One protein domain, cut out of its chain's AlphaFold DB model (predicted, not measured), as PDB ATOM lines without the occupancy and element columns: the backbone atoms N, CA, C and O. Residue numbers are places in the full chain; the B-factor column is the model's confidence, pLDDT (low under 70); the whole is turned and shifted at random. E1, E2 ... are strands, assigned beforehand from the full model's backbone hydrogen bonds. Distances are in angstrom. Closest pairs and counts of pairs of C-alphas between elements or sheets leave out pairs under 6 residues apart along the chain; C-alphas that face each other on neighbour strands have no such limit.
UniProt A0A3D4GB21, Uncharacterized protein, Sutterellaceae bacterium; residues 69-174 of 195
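This is residues 69 to 174 of the 195 residues of an uncharacterized protein of Sutterellaceae bacterium (UniProt A0A3D4GB21). A long two-stranded ribbon, the hairpin of E7 and E8, folds round sharply near residues 135 and 169, and the small hairpin of E5 and E6 makes a second arm at the end where E7 begins, giving a flat, open U. E1 and E4 lie within the U, on the E8 side of the ribbon; the small hairpin of E2 and E3 lies on its E7 side, and residues 119 to 124, at the tip of the E5 and E6 hairpin, stick out free. The printed part has 106 residues with no named helix and eight strands, E1 to E8 in order along the chain; the class is all strand. The larger sheet is mixed, in the order E2, E3, E7, E8, E1, E4; E5 and E6 make an antiparallel sheet of two. The whole is loose, with a radius of gyration of the C-alphas of 16.6 A and spans of 48 by 41 by 16 A.

E1 is residues 79 to 83, 13.4 A long, beginning at C-alpha 79 (192.828, 326.230, 203.012). E2, residues 92 to 94, E3, residues 100 to 102, and E4, residues 108 to 110, are 6.8, 6.7 and 6.4 A long. E5, residues 113 to 117, measures 12.5 A and E6, residues 126 to 130, 13.5 A. E7, residues 132 to 151, spans 37.0 A; E8, residues 154 to 172, spans 39.2 A and ends at C-alpha 172 (196.081, 327.465, 190.022).

The larger sheet is strongly twisted, with edge strands E2 and E4. E7 bends by 132 degrees at residue 135 and E8 by 111 degrees at residue 169. They are antiparallel, with N 143 and O 162 3.0 A apart, within hydrogen-bond range. E3 is parallel to E7, N 102 and O 142 at 2.8 A, and forms an antiparallel hairpin with E2, N 93 and O 101 at 2.8 A. E1 is parallel to E8, N 165 and O 80 at 2.9 A; E4 is antiparallel to E1, N 81 and O 108 at 3.0 A. E4 runs on into E5 at 94 degrees. The hairpin of E5 and E6 has N 115 and O 128 at 2.7 A. Residues 74 to 75 pair antiparallel with residues 133 to 134 of E7.

The two C-alphas farthest apart, those of Leu 70 and Asp 153, are 52.4 A apart. The printed part has no cut, and no link is long. Mean pLDDT of the printed part is 91.5; residues 151 to 154 are under 70.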
ATOM      1  N   ILE A  69     199.170 315.627 189.563       92.38
ATOM      2  CA  ILE A  69     200.166 314.612 189.213       92.38
ATOM      3  C   ILE A  69     200.539 314.637 187.724       92.38
ATOM      4  O   ILE A  69     201.694 314.382 187.392       92.38
ATOM      5  N   LEU A  70     199.614 315.027 186.833       90.88
ATOM      6  CA  LEU A  70     199.894 315.167 185.394       90.88
ATOM      7  C   LEU A  70     200.895 316.291 185.099       90.88
ATOM      8  O   LEU A  70     201.503 316.330 184.034       90.88
ATOM      9  N   GLN A  71     201.084 317.203 186.050       91.94
ATOM     10  CA  GLN A  71     202.016 318.324 185.970       91.94
ATOM     11  C   GLN A  71     203.254 318.097 186.852       91.94
ATOM     12  O   GLN A  71     204.063 319.009 187.015       91.94
ATOM     13  N   GLY A  72     203.412 316.903 187.439       93.44
ATOM     14  CA  GLY A  72     204.503 316.596 188.367       93.44
ATOM     15  C   GLY A  72     204.430 317.384 189.680       93.44
ATOM     16  O   GLY A  72     205.465 317.664 190.288       93.44
ATOM     17  N   MET A  73     203.222 317.781 190.089       96.81
ATOM     18  CA  MET A  73     202.942 318.531 191.313       96.81
ATOM     19  C   MET A  73     201.956 317.763 192.198       96.81
ATOM     20  O   MET A  73     201.339 316.785 191.773       96.81
ATOM     21  N   GLU A  74     201.780 318.226 193.431       96.62
ATOM     22  CA  GLU A  74     200.840 317.646 194.390       96.62
ATOM     23  C   GLU A  74     199.552 318.470 194.450       96.62
ATOM     24  O   GLU A  74     199.566 319.688 194.254       96.62
ATOM     25  N   ASP A  75     198.428 317.810 194.728       96.69
ATOM     26  CA  ASP A  75     197.165 318.495 194.988       96.69
ATOM     27  C   ASP A  75     197.295 319.305 196.285       96.69
ATOM     28  O   ASP A  75     197.589 318.762 197.354       96.69
ATOM     29  N   ALA A  76     197.058 320.616 196.213       97.31
ATOM     30  CA  ALA A  76     197.087 321.441 197.406       97.31
ATOM     31  C   ALA A  76     195.921 321.073 198.335       97.31
ATOM     32  O   ALA A  76     194.776 320.968 197.880       97.31
ATOM     33  N   PRO A  77     196.161 320.956 199.650       96.56
ATOM     34  CA  PRO A  77     195.087 320.770 200.613       96.56
ATOM     35  C   PRO A  77     194.173 322.001 200.660       96.56
ATOM     36  O   PRO A  77     194.606 323.128 200.391       96.56
ATOM     37  N   GLN A  78     192.917 321.797 201.063       97.00
ATOM     38  CA  GLN A  78     191.979 322.896 201.288       97.00
ATOM     39  C   GLN A  78     192.527 323.865 202.352       97.00
ATOM     40  O   GLN A  78     193.099 323.443 203.368       97.00
ATOM     41  N   GLY A  79     192.374 325.168 202.113       97.50
ATOM     42  CA  GLY A  79     192.828 326.230 203.012       97.50
ATOM     43  C   GLY A  79     193.551 327.377 202.308       97.50
ATOM     44  O   GLY A  79     193.654 327.420 201.084       97.50
ATOM     45  N   TRP A  80     194.063 328.317 203.103       97.81
ATOM     46  CA  TRP A  80     194.841 329.447 202.599       97.81
ATOM     47  C   TRP A  80     196.256 329.011 202.228       97.81
ATOM     48  O   TRP A  80     196.962 328.393 203.034       97.81
ATOM     49  N   ILE A  81     196.669 329.351 201.012       98.00
ATOM     50  CA  ILE A  81     197.997 329.045 200.481       98.00
ATOM     51  C   ILE A  81     198.621 330.282 199.839       98.00
ATOM     52  O   ILE A  81     197.915 331.189 199.394       98.00
ATOM     53  N   VAL A  82     199.949 330.311 199.776       97.44
ATOM     54  CA  VAL A  82     200.703 331.363 199.090       97.44
ATOM     55  C   VAL A  82     201.973 330.789 198.465       97.44
ATOM     56  O   VAL A  82     202.604 329.897 199.036       97.44
ATOM     57  N   GLU A  83     202.331 331.305 197.292       97.00
ATOM     58  CA  GLU A  83     203.613 331.033 196.643       97.00
ATOM     59  C   GLU A  83     204.693 331.972 197.184       97.00
ATOM     60  O   GLU A  83     204.444 333.169 197.371       97.00
ATOM     61  N   GLY A  84     205.893 331.451 197.421       94.88
ATOM     62  CA  GLY A  84     207.071 332.261 197.697       94.88
ATOM     63  C   GLY A  84     208.085 331.567 198.590       94.88
ATOM     64  O   GLY A  84     208.176 330.343 198.631       94.88
ATOM     65  N   ASN A  85     208.869 332.363 199.315       95.19
ATOM     66  CA  ASN A  85     209.904 331.867 200.217       95.19
ATOM     67  C   ASN A  85     209.607 332.323 201.648       95.19
ATOM     68  O   ASN A  85     209.627 333.516 201.929       95.19
ATOM     69  N   ILE A  86     209.379 331.392 202.579       95.00
ATOM     70  CA  ILE A  86     209.021 331.687 203.979       95.00
ATOM     71  C   ILE A  86     210.101 332.493 204.733       95.00
ATOM     72  O   ILE A  86     209.846 333.101 205.780       95.00
ATOM     73  N   ASN A  87     211.325 332.504 204.205       94.12
ATOM     74  CA  ASN A  87     212.449 333.273 204.723       94.12
ATOM     75  C   ASN A  87     212.662 334.612 204.005       94.12
ATOM     76  O   ASN A  87     213.511 335.387 204.445       94.12
ATOM     77  N   ASP A  88     211.890 334.921 202.959       94.81
ATOM     78  CA  ASP A  88     211.900 336.245 202.346       94.81
ATOM     79  C   ASP A  88     211.288 337.272 203.306       94.81
ATOM     80  O   ASP A  88     210.078 337.309 203.545       94.81
ATOM     81  N   ASN A  89     212.141 338.146 203.839       93.19
ATOM     82  CA  ASN A  89     211.750 339.193 204.775       93.19
ATOM     83  C   ASN A  89     210.893 340.304 204.134       93.19
ATOM     84  O   ASN A  89     210.309 341.112 204.868       93.19
ATOM     85  N   ASN A  90     210.803 340.357 202.799       92.88
ATOM     86  CA  ASN A  90     209.913 341.263 202.068       92.88
ATOM     87  C   ASN A  90     208.481 340.726 201.983       92.88
ATOM     88  O   ASN A  90     207.529 341.511 201.966       92.88
ATOM     89  N   GLN A  91     208.316 339.402 201.973       93.62
ATOM     90  CA  GLN A  91     207.013 338.739 201.943       93.62
ATOM     91  C   GLN A  91     206.516 338.396 203.352       93.62
ATOM     92  O   GLN A  91     205.332 338.573 203.657       93.62
ATOM     93  N   PHE A  92     207.421 337.988 204.239       95.38
ATOM     94  CA  PHE A  92     207.121 337.584 205.608       95.38
ATOM     95  C   PHE A  92     207.849 338.472 206.623       95.38
ATOM     96  O   PHE A  92     208.947 338.969 206.397       95.38
ATOM     97  N   LYS A  93     207.236 338.688 207.784       94.50
ATOM     98  CA  LYS A  93     207.889 339.253 208.972       94.50
ATOM     99  C   LYS A  93     207.936 338.188 210.058       94.50
ATOM    100  O   LYS A  93     207.072 337.320 210.106       94.50
ATOM    101  N   THR A  94     208.924 338.266 210.937       94.31
ATOM    102  CA  THR A  94     209.005 337.381 212.103       94.31
ATOM    103  C   THR A  94     208.593 338.172 213.340       94.31
ATOM    104  O   THR A  94     209.117 339.263 213.563       94.31
ATOM    105  N   ASP A  95     207.621 337.677 214.107       91.06
ATOM    106  CA  ASP A  95     207.183 338.335 215.343       91.06
ATOM    107  C   ASP A  95     208.114 338.023 216.533       91.06
ATOM    108  O   ASP A  95     209.063 337.244 216.433       91.06
ATOM    109  N   ARG A  96     207.835 338.621 217.700       91.50
ATOM    110  CA  ARG A  96     208.617 338.389 218.933       91.50
ATOM    111  C   ARG A  96     208.569 336.937 219.423       91.50
ATOM    112  O   ARG A  96     209.472 336.511 220.135       91.50
ATOM    113  N   ARG A  97     207.528 336.185 219.055       90.75
ATOM    114  CA  ARG A  97     207.348 334.758 219.363       90.75
ATOM    115  C   ARG A  97     207.950 333.857 218.279       90.75
ATOM    116  O   ARG A  97     207.773 332.646 218.336       90.75
ATOM    117  N   LYS A  98     208.695 334.436 217.330       91.25
ATOM    118  CA  LYS A  98     209.309 333.766 216.178       91.25
ATOM    119  C   LYS A  98     208.302 333.176 215.179       91.25
ATOM    120  O   LYS A  98     208.688 332.361 214.345       91.25
ATOM    121  N   ASN A  99     207.044 333.618 215.197       92.75
ATOM    122  CA  ASN A  99     206.065 333.248 214.177       92.75
ATOM    123  C   ASN A  99     206.328 334.011 212.881       92.75
ATOM    124  O   ASN A  99     206.624 335.208 212.897       92.75
ATOM    125  N   LYS A 100     206.143 333.330 211.749       95.75
ATOM    126  CA  LYS A 100     206.148 333.950 210.424       95.75
ATOM    127  C   LYS A 100     204.780 334.560 210.150       95.75
ATOM    128  O   LYS A 100     203.772 333.864 210.200       95.75
ATOM    129  N   LEU A 101     204.745 335.850 209.846       95.25
ATOM    130  CA  LEU A 101     203.536 336.590 209.510       95.25
ATOM    131  C   LEU A 101     203.632 337.094 208.069       95.25
ATOM    132  O   LEU A 101     204.619 337.736 207.709       95.25
ATOM    133  N   LEU A 102     202.619 336.837 207.248       95.19
ATOM    134  CA  LEU A 102     202.539 337.343 205.880       95.19
ATOM    135  C   LEU A 102     202.305 338.862 205.912       95.19
ATOM    136  O   LEU A 102     201.448 339.355 206.644       95.19
ATOM    137  N   ARG A 103     203.101 339.628 205.156       90.62
ATOM    138  CA  ARG A 103     203.055 341.103 205.182       90.62
ATOM    139  C   ARG A 103     201.914 341.705 204.362       90.62
ATOM    140  O   ARG A 103     201.555 342.850 204.615       90.62
ATOM    141  N   LYS A 104     201.393 340.979 203.373       79.38
ATOM    142  CA  LYS A 104     200.347 341.433 202.444       79.38
ATOM    143  C   LYS A 104     199.231 340.398 202.368       79.38
ATOM    144  O   LYS A 104     199.515 339.215 202.525       79.38
ATOM    145  N   ASN A 105     198.015 340.833 202.051       74.88
ATOM    146  CA  ASN A 105     196.859 339.953 201.865       74.88
ATOM    147  C   ASN A 105     196.913 339.206 200.522       74.88
ATOM    148  O   ASN A 105     196.069 339.399 199.651       74.88
ATOM    149  N   ASN A 106     197.971 338.423 200.329       83.69
ATOM    150  CA  ASN A 106     198.285 337.762 199.067       83.69
ATOM    151  C   ASN A 106     197.986 336.263 199.109       83.69
ATOM    152  O   ASN A 106     198.126 335.592 198.085       83.69
ATOM    153  N   ALA A 107     197.615 335.713 200.270       95.12
ATOM    154  CA  ALA A 107     197.199 334.325 200.312       95.12
ATOM    155  C   ALA A 107     195.853 334.178 199.601       95.12
ATOM    156  O   ALA A 107     194.969 335.027 199.704       95.12
ATOM    157  N   SER A 108     195.690 333.068 198.898       96.38
ATOM    158  CA  SER A 108     194.446 332.722 198.217       96.38
ATOM    159  C   SER A 108     193.883 331.438 198.811       96.38
ATOM    160  O   SER A 108     194.633 330.543 199.211       96.38
ATOM    161  N   TYR A 109     192.558 331.358 198.907       96.31
ATOM    162  CA  TYR A 109     191.894 330.180 199.450       96.31
ATOM    163  C   TYR A 109     191.729 329.112 198.370       96.31
ATOM    164  O   TYR A 109     191.122 329.343 197.322       96.31
ATOM    165  N   ASN A 110     192.266 327.928 198.641       97.56
ATOM    166  CA  ASN A 110     192.100 326.743 197.819       97.56
ATOM    167  C   ASN A 110     190.960 325.889 198.379       97.56
ATOM    168  O   ASN A 110     191.028 325.473 199.537       97.56
ATOM    169  N   TRP A 111     189.948 325.593 197.564       95.88
ATOM    170  CA  TRP A 111     188.888 324.642 197.920       95.88
ATOM    171  C   TRP A 111     189.318 323.179 197.738       95.88
ATOM    172  O   TRP A 111     188.674 322.291 198.284       95.88
ATOM    173  N   GLY A 112     190.421 322.925 197.025       93.62
ATOM    174  CA  GLY A 112     190.933 321.576 196.752       93.62
ATOM    175  C   GLY A 112     190.241 320.872 195.579       93.62
ATOM    176  O   GLY A 112     190.537 319.712 195.301       93.62
ATOM    177  N   GLY A 113     189.350 321.567 194.872       92.31
ATOM    178  CA  GLY A 113     188.515 321.014 193.815       92.31
ATOM    179  C   GLY A 113     187.183 321.746 193.709       92.31
ATOM    180  O   GLY A 113     187.043 322.896 194.139       92.31
ATOM    181  N   GLU A 114     186.201 321.065 193.123       89.88
ATOM    182  CA  GLU A 114     184.822 321.539 193.106       89.88
ATOM    183  C   GLU A 114     184.170 321.465 194.489       89.88
ATOM    184  O   GLU A 114     184.349 320.518 195.252       89.88
ATOM    185  N   HIS A 115     183.358 322.470 194.779       89.75
ATOM    186  CA  HIS A 115     182.634 322.649 196.018       89.75
ATOM    187  C   HIS A 115     181.230 323.184 195.719       89.75
ATOM    188  O   HIS A 115     181.050 324.092 194.903       89.75
ATOM    189  N   TRP A 116     180.223 322.621 196.389       89.88
ATOM    190  CA  TRP A 116     178.855 323.119 196.314       89.88
ATOM    191  C   TRP A 116     178.657 324.261 197.307       89.88
ATOM    192  O   TRP A 116     178.656 324.062 198.525       89.88
ATOM    193  N   PHE A 117     178.442 325.460 196.782       89.44
ATOM    194  CA  PHE A 117     178.044 326.612 197.570       89.44
ATOM    195  C   PHE A 117     176.543 326.528 197.816       89.44
ATOM    196  O   PHE A 117     175.743 326.537 196.880       89.44
ATOM    197  N   LYS A 118     176.170 326.383 199.093       90.44
ATOM    198  CA  LYS A 118     174.770 326.278 199.518       90.44
ATOM    199  C   LYS A 118     173.987 327.527 199.107       90.44
ATOM    200  O   LYS A 118     174.538 328.622 199.082       90.44
ATOM    201  N   ALA A 119     172.701 327.328 198.826       90.00
ATOM    202  CA  ALA A 119     171.777 328.422 198.568       90.00
ATOM    203  C   ALA A 119     171.637 329.321 199.806       90.00
ATOM    204  O   ALA A 119     171.648 328.827 200.938       90.00
ATOM    205  N   THR A 120     171.476 330.615 199.569       87.75
ATOM    206  CA  THR A 120     171.021 331.607 200.549       87.75
ATOM    207  C   THR A 120     169.626 332.090 200.149       87.75
ATOM    208  O   THR A 120     169.140 331.741 199.073       87.75
ATOM    209  N   GLU A 121     168.969 332.887 200.997       90.06
ATOM    210  CA  GLU A 121     167.667 333.489 200.660       90.06
ATOM    211  C   GLU A 121     167.729 334.287 199.343       90.06
ATOM    212  O   GLU A 121     166.807 334.216 198.534       90.06
ATOM    213  N   ASP A 122     168.867 334.935 199.078       88.00
ATOM    214  CA  ASP A 122     169.074 335.800 197.912       88.00
ATOM    215  C   ASP A 122     169.776 335.120 196.724       88.00
ATOM    216  O   ASP A 122     170.024 335.759 195.699       88.00
ATOM    217  N   SER A 123     170.198 333.856 196.833       83.44
ATOM    218  CA  SER A 123     170.973 333.206 195.766       83.44
ATOM    219  C   SER A 123     170.795 331.689 195.730       83.44
ATOM    220  O   SER A 123     171.004 331.018 196.744       83.44
ATOM    221  N   PRO A 124     170.490 331.104 194.555       89.56
ATOM    222  CA  PRO A 124     170.468 329.657 194.413       89.56
ATOM    223  C   PRO A 124     171.872 329.082 194.636       89.56
ATOM    224  O   PRO A 124     172.890 329.710 194.331       89.56
ATOM    225  N   GLY A 125     171.928 327.861 195.167       90.69
ATOM    226  CA  GLY A 125     173.193 327.157 195.337       90.69
ATOM    227  C   GLY A 125     173.853 326.889 193.986       90.69
ATOM    228  O   GLY A 125     173.167 326.709 192.976       90.69
ATOM    229  N   HIS A 126     175.180 326.863 193.956       88.56
ATOM    230  CA  HIS A 126     175.932 326.633 192.727       88.56
ATOM    231  C   HIS A 126     177.188 325.798 192.974       88.56
ATOM    232  O   HIS A 126     177.772 325.806 194.058       88.56
ATOM    233  N   TRP A 127     177.616 325.069 191.943       86.12
ATOM    234  CA  TRP A 127     178.922 324.418 191.928       86.12
ATOM    235  C   TRP A 127     179.977 325.450 191.544       86.12
ATOM    236  O   TRP A 127     179.828 326.156 190.548       86.12
ATOM    237  N   GLY A 128     181.041 325.529 192.328       86.94
ATOM    238  CA  GLY A 128     182.212 326.345 192.036       86.94
ATOM    239  C   GLY A 128     183.437 325.726 192.692       86.94
ATOM    240  O   GLY A 128     183.446 324.537 192.979       86.94
ATOM    241  N   GLY A 129     184.454 326.529 192.978       90.62
ATOM    242  CA  GLY A 129     185.627 326.087 193.728       90.62
ATOM    243  C   GLY A 129     186.923 326.434 193.020       90.62
ATOM    244  O   GLY A 129     186.943 327.059 191.961       90.62
ATOM    245  N   THR A 130     188.024 326.053 193.646       95.12
ATOM    246  CA  THR A 130     189.378 326.302 193.166       95.12
ATOM    247  C   THR A 130     190.228 325.079 193.468       95.12
ATOM    248  O   THR A 130     190.067 324.446 194.514       95.12
ATOM    249  N   LYS A 131     191.148 324.763 192.558       96.69
ATOM    250  CA  LYS A 131     192.174 323.743 192.761       96.69
ATOM    251  C   LYS A 131     193.536 324.352 192.470       96.69
ATOM    252  O   LYS A 131     193.745 324.936 191.406       96.69
ATOM    253  N   ALA A 132     194.459 324.218 193.409       98.00
ATOM    254  CA  ALA A 132     195.856 324.572 193.222       98.00
ATOM    255  C   ALA A 132     196.731 323.319 193.218       98.00
ATOM    256  O   ALA A 132     196.501 322.388 193.988       98.00
ATOM    257  N   CYS A 133     197.756 323.343 192.377       98.19
ATOM    258  CA  CYS A 133     198.848 322.385 192.380       98.19
ATOM    259  C   CYS A 133     200.060 323.008 193.047       98.19
ATOM    260  O   CYS A 133     200.406 324.148 192.741       98.19
ATOM    261  N   VAL A 134     200.695 322.284 193.961       98.25
ATOM    262  CA  VAL A 134     201.766 322.819 194.804       98.25
ATOM    263  C   VAL A 134     203.016 321.961 194.762       98.25
ATOM    264  O   VAL A 134     202.970 320.764 194.475       98.25
ATOM    265  N   LYS A 135     204.154 322.600 195.039       97.81
ATOM    266  CA  LYS A 135     205.452 321.944 195.199       97.81
ATOM    267  C   LYS A 135     206.300 322.696 196.221       97.81
ATOM    268  O   LYS A 135     206.206 323.918 196.331       97.81
ATOM    269  N   GLY A 136     207.125 321.956 196.960       97.25
ATOM    270  CA  GLY A 136     208.090 322.527 197.900       97.25
ATOM    271  C   GLY A 136     207.412 323.220 199.078       97.25
ATOM    272  O   GLY A 136     207.521 324.433 199.221       97.25
ATOM    273  N   TYR A 137     206.679 322.472 199.908       98.12
ATOM    274  CA  TYR A 137     206.124 323.009 201.156       98.12
ATOM    275  C   TYR A 137     207.248 323.484 202.084       98.12
ATOM    276  O   TYR A 137     208.187 322.738 202.353       98.12
ATOM    277  N   GLN A 138     207.143 324.713 202.588       97.62
ATOM    278  CA  GLN A 138     208.186 325.333 203.419       97.62
ATOM    279  C   GLN A 138     207.759 325.536 204.874       97.62
ATOM    280  O   GLN A 138     208.604 325.733 205.745       97.62
ATOM    281  N   GLY A 139     206.453 325.520 205.146       96.62
ATOM    282  CA  GLY A 139     205.902 325.724 206.481       96.62
ATOM    283  C   GLY A 139     204.596 326.508 206.481       96.62
ATOM    284  O   GLY A 139     203.984 326.770 205.442       96.62
ATOM    285  N   THR A 140     204.161 326.883 207.680       97.12
ATOM    286  CA  THR A 140     202.942 327.666 207.899       97.12
ATOM    287  C   THR A 140     203.311 329.051 208.415       97.12
ATOM    288  O   THR A 140     204.021 329.185 209.410       97.12
ATOM    289  N   ALA A 141     202.812 330.076 207.734       97.00
ATOM    290  CA  ALA A 141     202.812 331.455 208.199       97.00
ATOM    291  C   ALA A 141     201.401 331.847 208.657       97.00
ATOM    292  O   ALA A 141     200.447 331.087 208.492       97.00
ATOM    293  N   TYR A 142     201.255 333.046 209.210       95.94
ATOM    294  CA  TYR A 142     199.958 333.600 209.576       95.94
ATOM    295  C   TYR A 142     199.691 334.907 208.849       95.94
ATOM    296  O   TYR A 142     200.539 335.791 208.793       95.94
ATOM    297  N   GLU A 143     198.490 335.052 208.322       94.69
ATOM    298  CA  GLU A 143     198.035 336.279 207.680       94.69
ATOM    299  C   GLU A 143     197.025 336.970 208.589       94.69
ATOM    300  O   GLU A 143     196.109 336.331 209.114       94.69
ATOM    301  N   SER A 144     197.222 338.268 208.811       91.56
ATOM    302  CA  SER A 144     196.288 339.076 209.588       91.56
ATOM    303  C   SER A 144     195.060 339.417 208.753       91.56
ATOM    304  O   SER A 144     195.200 339.838 207.608       91.56
ATOM    305  N   TYR A 145     193.875 339.326 209.340       89.38
ATOM    306  CA  TYR A 145     192.632 339.785 208.727       89.38
ATOM    307  C   TYR A 145     191.737 340.442 209.780       89.38
ATOM    308  O   TYR A 145     191.898 340.209 210.981       89.38
ATOM    309  N   THR A 146     190.798 341.273 209.330       89.19
ATOM    310  CA  THR A 146     189.795 341.874 210.214       89.19
ATOM    311  C   THR A 146     188.732 340.837 210.544       89.19
ATOM    312  O   THR A 146     188.096 340.288 209.643       89.19
ATOM    313  N   CYS A 147     188.542 340.574 211.829       88.06
ATOM    314  CA  CYS A 147     187.445 339.769 212.349       88.06
ATOM    315  C   CYS A 147     186.528 340.644 213.205       88.06
ATOM    316  O   CYS A 147     186.918 341.727 213.643       88.06
ATOM    317  N   TYR A 148     185.294 340.186 213.391       86.06
ATOM    318  CA  TYR A 148     184.282 340.891 214.161       86.06
ATOM    319  C   TYR A 148     183.866 340.020 215.334       86.06
ATOM    320  O   TYR A 148     183.429 338.885 215.139       86.06
ATOM    321  N   ASP A 149     184.002 340.573 216.532       78.12
ATOM    322  CA  ASP A 149     183.486 339.961 217.744       78.12
ATOM    323  C   ASP A 149     182.062 340.489 217.954       78.12
ATOM    324  O   ASP A 149     181.850 341.694 218.124       78.12
ATOM    325  N   ASN A 150     181.075 339.591 217.893       71.69
ATOM    326  CA  ASN A 150     179.674 339.930 218.136       71.69
ATOM    327  C   ASN A 150     179.374 339.779 219.630       71.69
ATOM    328  O   ASN A 150     179.230 338.665 220.133       71.69
ATOM    329  N   SER A 151     179.277 340.906 220.333       61.44
ATOM    330  CA  SER A 151     178.877 340.979 221.741       61.44
ATOM    331  C   SER A 151     177.611 341.831 221.856       61.44
ATOM    332  O   SER A 151     177.682 343.056 221.990       61.44
ATOM    333  N   GLY A 152     176.442 341.185 221.807       69.69
ATOM    334  CA  GLY A 152     175.143 341.870 221.871       69.69
ATOM    335  C   GLY A 152     174.913 342.803 220.672       69.69
ATOM    336  O   GLY A 152     175.177 342.411 219.540       69.69
ATOM    337  N   ASP A 153     174.465 344.038 220.927       61.41
ATOM    338  CA  ASP A 153     174.152 345.062 219.905       61.41
ATOM    339  C   ASP A 153     175.374 345.834 219.370       61.41
ATOM    340  O   ASP A 153     175.233 346.821 218.648       61.41
ATOM    341  N   SER A 154     176.593 345.415 219.717       61.53
ATOM    342  CA  SER A 154     177.816 346.084 219.266       61.53
ATOM    343  C   SER A 154     178.759 345.111 218.568       61.53
ATOM    344  O   SER A 154     179.128 344.065 219.104       61.53
ATOM    345  N   SER A 155     179.144 345.475 217.344       72.06
ATOM    346  CA  SER A 155     180.195 344.805 216.587       72.06
ATOM    347  C   SER A 155     181.482 345.601 216.755       72.06
ATOM    348  O   SER A 155     181.552 346.768 216.364       72.06
ATOM    349  N   SER A 156     182.497 344.984 217.360       80.44
ATOM    350  CA  SER A 156     183.845 345.554 217.417       80.44
ATOM    351  C   SER A 156     184.753 344.794 216.461       80.44
ATOM    352  O   SER A 156     184.718 343.565 216.400       80.44
ATOM    353  N   SER A 157     185.539 345.530 215.677       84.44
ATOM    354  CA  SER A 157     186.519 344.934 214.774       84.44
ATOM    355  C   SER A 157     187.836 344.695 215.508       84.44
ATOM    356  O   SER A 157     188.385 345.626 216.103       84.44
ATOM    357  N   SER A 158     188.377 343.488 215.407       88.38
ATOM    358  CA  SER A 158     189.658 343.087 215.984       88.38
ATOM    359  C   SER A 158     190.564 342.464 214.907       88.38
ATOM    360  O   SER A 158     190.140 342.191 213.778       88.38
ATOM    361  N   VAL A 159     191.863 342.320 215.205       88.69
ATOM    362  CA  VAL A 159     192.834 341.710 214.279       88.69
ATOM    363  C   VAL A 159     192.988 340.235 214.621       88.69
ATOM    364  O   VAL A 159     193.595 339.889 215.636       88.69
ATOM    365  N   CYS A 160     192.499 339.376 213.735       90.75
ATOM    366  CA  CYS A 160     192.687 337.935 213.813       90.75
ATOM    367  C   CYS A 160     193.814 337.474 212.889       90.75
ATOM    368  O   CYS A 160     194.250 338.188 211.985       90.75
ATOM    369  N   TYR A 161     194.265 336.243 213.107       92.06
ATOM    370  CA  TYR A 161     195.288 335.596 212.298       92.06
ATOM    371  C   TYR A 161     194.766 334.265 211.775       92.06
ATOM    372  O   TYR A 161     194.201 333.479 212.533       92.06
ATOM    373  N   ARG A 162     194.984 333.994 210.488       94.00
ATOM    374  CA  ARG A 162     194.656 332.707 209.863       94.00
ATOM    375  C   ARG A 162     195.922 331.996 209.383       94.00
ATOM    376  O   ARG A 162     196.839 332.676 208.918       94.00
ATOM    377  N   PRO A 163     195.999 330.658 209.492       96.81
ATOM    378  CA  PRO A 163     197.147 329.906 209.004       96.81
ATOM    379  C   PRO A 163     197.183 329.912 207.473       96.81
ATOM    380  O   PRO A 163     196.163 329.693 206.822       96.81
ATOM    381  N   VAL A 164     198.372 330.115 206.912       97.62
ATOM    382  CA  VAL A 164     198.654 330.110 205.475       97.62
ATOM    383  C   VAL A 164     199.804 329.151 205.203       97.62
ATOM    384  O   VAL A 164     200.898 329.313 205.747       97.62
ATOM    385  N   ARG A 165     199.577 328.151 204.350       98.12
ATOM    386  CA  ARG A 165     200.635 327.226 203.921       98.12
ATOM    387  C   ARG A 165     201.481 327.882 202.831       98.12
ATOM    388  O   ARG A 165     200.937 328.362 201.837       98.12
ATOM    389  N   VAL A 166     202.795 327.892 203.023       97.88
ATOM    390  CA  VAL A 166     203.749 328.502 202.093       97.88
ATOM    391  C   VAL A 166     204.387 327.412 201.242       97.88
ATOM    392  O   VAL A 166     204.942 326.448 201.780       97.88
ATOM    393  N   TYR A 167     204.311 327.577 199.926       98.19
ATOM    394  CA  TYR A 167     204.909 326.674 198.947       98.19
ATOM    395  C   TYR A 167     205.872 327.439 198.050       98.19
ATOM    396  O   TYR A 167     205.655 328.613 197.762       98.19
ATOM    397  N   GLU A 168     206.913 326.760 197.583       97.38
ATOM    398  CA  GLU A 168     207.828 327.307 196.580       97.38
ATOM    399  C   GLU A 168     207.096 327.636 195.277       97.38
ATOM    400  O   GLU A 168     207.351 328.679 194.683       97.38
ATOM    401  N   GLN A 169     206.183 326.755 194.854       97.56
ATOM    402  CA  GLN A 169     205.415 326.911 193.621       97.56
ATOM    403  C   GLN A 169     203.937 326.607 193.869       97.56
ATOM    404  O   GLN A 169     203.601 325.593 194.491       97.56
ATOM    405  N   VAL A 170     203.056 327.464 193.355       97.81
ATOM    406  CA  VAL A 170     201.598 327.315 193.383       97.81
ATOM    407  C   VAL A 170     201.044 327.583 191.987       97.81
ATOM    408  O   VAL A 170     201.053 328.708 191.496       97.81
ATOM    409  N   LYS A 171     200.465 326.561 191.362       97.69
ATOM    410  CA  LYS A 171     199.808 326.668 190.060       97.69
ATOM    411  C   LYS A 171     198.308 326.446 190.183       97.69
ATOM    412  O   LYS A 171     197.842 325.320 190.362       97.69
ATOM    413  N   TRP A 172     197.541 327.523 190.045       97.06
ATOM    414  CA  TRP A 172     196.081 327.465 190.022       97.06
ATOM    415  C   TRP A 172     195.578 326.805 188.739       97.06
ATOM    416  O   TRP A 172     195.953 327.197 187.632       97.06
ATOM    417  N   GLN A 173     194.727 325.798 188.898       96.06
ATOM    418  CA  GLN A 173     194.095 325.108 187.786       96.06
ATOM    419  C   GLN A 173     192.951 325.950 187.232       96.06
ATOM    420  O   GLN A 173     192.173 326.552 187.976       96.06
ATOM    421  N   LYS A 174     192.838 325.971 185.905       93.38
ATOM    422  CA  LYS A 174     191.664 326.524 185.238       93.38
ATOM    423  C   LYS A 174     190.577 325.459 185.236       93.38
ATOM    424  O   LYS A 174     190.853 324.304 184.927       93.38
TER     425      LYS A 174